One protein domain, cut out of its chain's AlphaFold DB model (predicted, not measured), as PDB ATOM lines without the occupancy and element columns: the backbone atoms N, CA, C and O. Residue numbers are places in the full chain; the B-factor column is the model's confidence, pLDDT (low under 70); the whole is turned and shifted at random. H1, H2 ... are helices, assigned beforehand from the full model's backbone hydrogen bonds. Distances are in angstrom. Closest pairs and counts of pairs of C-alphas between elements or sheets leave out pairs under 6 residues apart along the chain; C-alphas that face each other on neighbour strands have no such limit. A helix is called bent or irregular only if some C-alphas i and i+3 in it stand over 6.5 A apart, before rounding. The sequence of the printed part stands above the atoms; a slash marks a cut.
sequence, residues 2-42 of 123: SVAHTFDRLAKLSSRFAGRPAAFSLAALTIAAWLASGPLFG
ATOM      1  N   SER A   2     -40.830  -6.938  54.912       48.62
ATOM      2  CA  SER A   2     -41.167  -8.032  53.989       48.62
ATOM      3  C   SER A   2     -41.128  -7.571  52.528       48.62
ATOM      4  O   SER A   2     -41.725  -6.550  52.188       48.62
ATOM      5  N   VAL A   3     -40.450  -8.345  51.676       58.72
ATOM      6  CA  VAL A   3     -40.241  -8.116  50.232       58.72
ATOM      7  C   VAL A   3     -41.556  -7.856  49.479       58.72
ATOM      8  O   VAL A   3     -41.594  -7.067  48.532       58.72
ATOM      9  N   ALA A   4     -42.659  -8.440  49.955       60.59
ATOM     10  CA  ALA A   4     -44.000  -8.231  49.413       60.59
ATOM     11  C   ALA A   4     -44.455  -6.763  49.498       60.59
ATOM     12  O   ALA A   4     -45.057  -6.242  48.565       60.59
ATOM     13  N   HIS A   5     -44.109  -6.056  50.578       59.53
ATOM     14  CA  HIS A   5     -44.546  -4.675  50.794       59.53
ATOM     15  C   HIS A   5     -43.758  -3.668  49.933       59.53
ATOM     16  O   HIS A   5     -44.280  -2.612  49.564       59.53
ATOM     17  N   THR A   6     -42.504  -3.989  49.593       65.25
ATOM     18  CA  THR A   6     -41.685  -3.234  48.629       65.25
ATOM     19  C   THR A   6     -42.115  -3.492  47.190       65.25
ATOM     20  O   THR A   6     -42.213  -2.539  46.420       65.25
ATOM     21  N   PHE A   7     -42.441  -4.743  46.844       69.12
ATOM     22  CA  PHE A   7     -42.972  -5.099  45.527       69.12
ATOM     23  C   PHE A   7     -44.320  -4.420  45.271       69.12
ATOM     24  O   PHE A   7     -44.493  -3.792  44.235       69.12
ATOM     25  N   ASP A   8     -45.233  -4.440  46.243       62.38
ATOM     26  CA  ASP A   8     -46.562  -3.839  46.099       62.38
ATOM     27  C   ASP A   8     -46.499  -2.300  45.974       62.38
ATOM     28  O   ASP A   8     -47.249  -1.689  45.210       62.38
ATOM     29  N   ARG A   9     -45.536  -1.647  46.649       66.44
ATOM     30  CA  ARG A   9     -45.258  -0.208  46.467       66.44
ATOM     31  C   ARG A   9     -44.654   0.107  45.100       66.44
ATOM     32  O   ARG A   9     -45.093   1.069  44.472       66.44
ATOM     33  N   LEU A  10     -43.670  -0.672  44.650       65.56
ATOM     34  CA  LEU A  10     -43.064  -0.511  43.326       65.56
ATOM     35  C   LEU A  10     -44.087  -0.767  42.219       65.56
ATOM     36  O   LEU A  10     -44.198   0.043  41.311       65.56
ATOM     37  N   ALA A  11     -44.903  -1.813  42.334       60.53
ATOM     38  CA  ALA A  11     -45.972  -2.122  41.392       60.53
ATOM     39  C   ALA A  11     -47.012  -0.992  41.318       60.53
ATOM     40  O   ALA A  11     -47.373  -0.564  40.223       60.53
ATOM     41  N   LYS A  12     -47.439  -0.434  42.463       60.19
ATOM     42  CA  LYS A  12     -48.368   0.714  42.511       60.19
ATOM     43  C   LYS A  12     -47.764   2.000  41.937       60.19
ATOM     44  O   LYS A  12     -48.478   2.753  41.275       60.19
ATOM     45  N   LEU A  13     -46.476   2.258  42.172       63.56
ATOM     46  CA  LEU A  13     -45.761   3.406  41.598       63.56
ATOM     47  C   LEU A  13     -45.579   3.249  40.086       63.56
ATOM     48  O   LEU A  13     -45.932   4.162  39.346       63.56
ATOM     49  N   SER A  14     -45.116   2.087  39.630       59.62
ATOM     50  CA  SER A  14     -44.943   1.770  38.211       59.62
ATOM     51  C   SER A  14     -46.269   1.805  37.453       59.62
ATOM     52  O   SER A  14     -46.329   2.403  36.387       59.62
ATOM     53  N   SER A  15     -47.354   1.266  38.020       56.84
ATOM     54  CA  SER A  15     -48.701   1.312  37.430       56.84
ATOM     55  C   SER A  15     -49.246   2.745  37.324       56.84
ATOM     56  O   SER A  15     -49.736   3.148  36.268       56.84
ATOM     57  N   ARG A  16     -49.092   3.569  38.376       60.06
ATOM     58  CA  ARG A  16     -49.487   4.992  38.340       60.06
ATOM     59  C   ARG A  16     -48.635   5.833  37.394       60.06
ATOM     60  O   ARG A  16     -49.131   6.830  36.871       60.06
ATOM     61  N   PHE A  17     -47.367   5.473  37.213       58.34
ATOM     62  CA  PHE A  17     -46.467   6.172  36.306       58.34
ATOM     63  C   PHE A  17     -46.767   5.782  34.856       58.34
ATOM     64  O   PHE A  17     -47.060   6.663  34.057       58.34
ATOM     65  N   ALA A  18     -46.836   4.484  34.545       60.69
ATOM     66  CA  ALA A  18     -47.083   3.955  33.201       60.69
ATOM     67  C   ALA A  18     -48.391   4.458  32.557       60.69
ATOM     68  O   ALA A  18     -48.445   4.612  31.343       60.69
ATOM     69  N   GLY A  19     -49.423   4.762  33.355       52.34
ATOM     70  CA  GLY A  19     -50.694   5.307  32.862       52.34
ATOM     71  C   GLY A  19     -50.717   6.822  32.596       52.34
ATOM     72  O   GLY A  19     -51.727   7.330  32.112       52.34
ATOM     73  N   ARG A  20     -49.657   7.580  32.926       65.56
ATOM     74  CA  ARG A  20     -49.614   9.044  32.735       65.56
ATOM     75  C   ARG A  20     -48.856   9.406  31.452       65.56
ATOM     76  O   ARG A  20     -47.764   8.882  31.244       65.56
ATOM     77  N   PRO A  21     -49.322  10.401  30.668       60.34
ATOM     78  CA  PRO A  21     -48.600  10.922  29.496       60.34
ATOM     79  C   PRO A  21     -47.131  11.281  29.782       60.34
ATOM     80  O   PRO A  21     -46.260  11.101  28.938       60.34
ATOM     81  N   ALA A  22     -46.838  11.712  31.014       64.31
ATOM     82  CA  ALA A  22     -45.488  12.017  31.479       64.31
ATOM     83  C   ALA A  22     -44.517  10.817  31.445       64.31
ATOM     84  O   ALA A  22     -43.323  11.016  31.230       64.31
ATOM     85  N   ALA A  23     -44.993   9.580  31.626       72.38
ATOM     86  CA  ALA A  23     -44.136   8.398  31.541       72.38
ATOM     87  C   ALA A  23     -43.737   8.076  30.104       72.38
ATOM     88  O   ALA A  23     -42.588   7.712  29.860       72.38
ATOM     89  N   PHE A  24     -44.650   8.283  29.152       72.62
ATOM     90  CA  PHE A  24     -44.329   8.183  27.733       72.62
ATOM     91  C   PHE A  24     -43.274   9.223  27.338       72.62
ATOM     92  O   PHE A  24     -42.281   8.879  26.703       72.62
ATOM     93  N   SER A  25     -43.429  10.474  27.785       77.50
ATOM     94  CA  SER A  25     -42.432  11.525  27.549       77.50
ATOM     95  C   SER A  25     -41.064  11.183  28.149       77.50
ATOM     96  O   SER A  25     -40.048  11.384  27.490       77.50
ATOM     97  N   LEU A  26     -41.014  10.630  29.367       80.88
ATOM     98  CA  LEU A  26     -39.756  10.208  29.991       80.88
ATOM     99  C   LEU A  26     -39.099   9.041  29.231       80.88
ATOM    100  O   LEU A  26     -37.885   9.052  29.017       80.88
ATOM    101  N   ALA A  27     -39.888   8.056  28.794       81.44
ATOM    102  CA  ALA A  27     -39.401   6.938  27.987       81.44
ATOM    103  C   ALA A  27     -38.838   7.426  26.642       81.44
ATOM    104  O   ALA A  27     -37.725   7.057  26.269       81.44
ATOM    105  N   ALA A  28     -39.553   8.326  25.962       84.69
ATOM    106  CA  ALA A  28     -39.104   8.937  24.715       84.69
ATOM    107  C   ALA A  28     -37.799   9.732  24.897       84.69
ATOM    108  O   ALA A  28     -36.876   9.586  24.097       84.69
ATOM    109  N   LEU A  29     -37.680  10.519  25.973       89.19
ATOM    110  CA  LEU A  29     -36.448  11.241  26.306       89.19
ATOM    111  C   LEU A  29     -35.279  10.295  26.584       89.19
ATOM    112  O   LEU A  29     -34.161  10.559  26.150       89.19
ATOM    113  N   THR A  30     -35.534   9.179  27.266       88.31
ATOM    114  CA  THR A  30     -34.512   8.162  27.548       88.31
ATOM    115  C   THR A  30     -33.991   7.541  26.253       88.31
ATOM    116  O   THR A  30     -32.780   7.434  26.067       88.31
ATOM    117  N   ILE A  31     -34.887   7.202  25.320       89.69
ATOM    118  CA  ILE A  31     -34.517   6.679  23.998       89.69
ATOM    119  C   ILE A  31     -33.747   7.731  23.188       89.69
ATOM    120  O   ILE A  31     -32.739   7.405  22.565       89.69
ATOM    121  N   ALA A  32     -34.172   8.996  23.221       91.50
ATOM    122  CA  ALA A  32     -33.483  10.079  22.521       91.50
ATOM    123  C   ALA A  32     -32.065  10.313  23.070       91.50
ATOM    124  O   ALA A  32     -31.117  10.433  22.294       91.50
ATOM    125  N   ALA A  33     -31.900  10.323  24.397       91.75
ATOM    126  CA  ALA A  33     -30.597  10.435  25.049       91.75
ATOM    127  C   ALA A  33     -29.691   9.240  24.719       91.75
ATOM    128  O   ALA A  33     -28.506   9.412  24.434       91.75
ATOM    129  N   TRP A  34     -30.260   8.033  24.693       91.00
ATOM    130  CA  TRP A  34     -29.548   6.839  24.260       91.00
ATOM    131  C   TRP A  34     -29.052   6.980  22.814       91.00
ATOM    132  O   TRP A  34     -27.860   6.812  22.559       91.00
ATOM    133  N   LEU A  35     -29.921   7.378  21.881       90.94
ATOM    134  CA  LEU A  35     -29.571   7.597  20.473       90.94
ATOM    135  C   LEU A  35     -28.455   8.642  20.314       90.94
ATOM    136  O   LEU A  35     -27.512   8.427  19.555       90.94
ATOM    137  N   ALA A  36     -28.526   9.736  21.078       92.50
ATOM    138  CA  ALA A  36     -27.517  10.793  21.089       92.50
ATOM    139  C   ALA A  36     -26.149  10.326  21.617       92.50
ATOM    140  O   ALA A  36     -25.127  10.903  21.255       92.50
ATOM    141  N   SER A  37     -26.105   9.267  22.433       91.00
ATOM    142  CA  SER A  37     -24.844   8.650  22.858       91.00
ATOM    143  C   SER A  37     -24.216   7.759  21.776       91.00
ATOM    144  O   SER A  37     -23.008   7.543  21.796       91.00
ATOM    145  N   GLY A  38     -24.994   7.296  20.789       89.88
ATOM    146  CA  GLY A  38     -24.535   6.419  19.701       89.88
ATOM    147  C   GLY A  38     -23.285   6.910  18.955       89.88
ATOM    148  O   GLY A  38     -22.329   6.140  18.848       89.88
ATOM    149  N   PRO A  39     -23.219   8.181  18.507       91.31
ATOM    150  CA  PRO A  39     -22.033   8.740  17.852       91.31
ATOM    151  C   PRO A  39     -20.766   8.729  18.718       91.31
ATOM    152  O   PRO A  39     -19.678   8.532  18.185       91.31
ATOM    153  N   LEU A  40     -20.892   8.890  20.043       91.06
ATOM    154  CA  LEU A  40     -19.749   8.848  20.969       91.06
ATOM    155  C   LEU A  40     -19.157   7.437  21.087       91.06
ATOM    156  O   LEU A  40     -17.957   7.287  21.295       91.06
ATOM    157  N   PHE A  41     -19.993   6.408  20.933       86.94
ATOM    158  CA  PHE A  41     -19.604   4.997  21.005       86.94
ATOM    159  C   PHE A  41     -19.463   4.335  19.627       86.94
ATOM    160  O   PHE A  41     -19.369   3.108  19.549       86.94
ATOM    161  N   GLY A  42     -19.494   5.119  18.542       89.31
ATOM    162  CA  GLY A  42     -19.381   4.623  17.168       89.31
ATOM    163  C   GLY A  42     -20.449   3.596  16.783       89.31
ATOM    164  O   GLY A  42     -20.175   2.734  15.957       89.31
TER     165      GLY A  42
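This is residues 2 to 42 of the 123 residues of the protein "Low affinity iron permease family protein" of Lysobacter enzymogenes (UniProt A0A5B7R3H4). Two helices, H1 and then the longer H2, meet near their ends at a corner and make an open V or L, with a tight link at the corner and the far parts of both arms standing free. The two arms lie nearly in one layer, and the outline is flat, spanning 44 by 24 by 6 A. The printed part has 41 residues with two named helices, H1 then H2, and no named strand; the class is all helix. It is extended, with a radius of gyration of the C-alphas of 15.1 A.

Find C-alpha 3 at (-40.241, -8.116, 50.232), where H1 begins; it holds residues 3 to 18 and measures 22.0 A from first to last C-alpha. Go on past Gly 19 and Arg 20 to C-alpha 21 at (-48.600, 10.922, 29.496), where H2 begins. H2 holds residues 21 to 41, 30.8 A from first to last C-alpha, and ends at C-alpha 41 at (-19.604, 4.997, 21.005). H2 is irregular, but only just: C-alphas 36 and 39 are 6.7 A apart.

Look at Phe 17 and Ala 23, whose C-alphas are the closest of the two helices at 5.8 A. H1 and H2 are close but not clearly touching, with 2 pairs of C-alphas within 8 A. Their lines are about perpendicular, at 89 degrees, and their centres are 23.6 A apart. In H1 every O i to N i+4 pair is within hydrogen-bond range; in H2 15 of 17 are.

The C-alphas of Ser 2 and Gly 42, the two farthest apart, are 44.6 A from each other. Residues 2 to 13, of which 3 to 13 belong to H1, stand free, and so do residues 28 to 42, of which 28 to 41 belong to H2. The printed part has no cut, and the link from H1 to H2 is tight. In the B-factor column the mean pLDDT of the printed part is 73.5, and residues 2 to 22 are under 70.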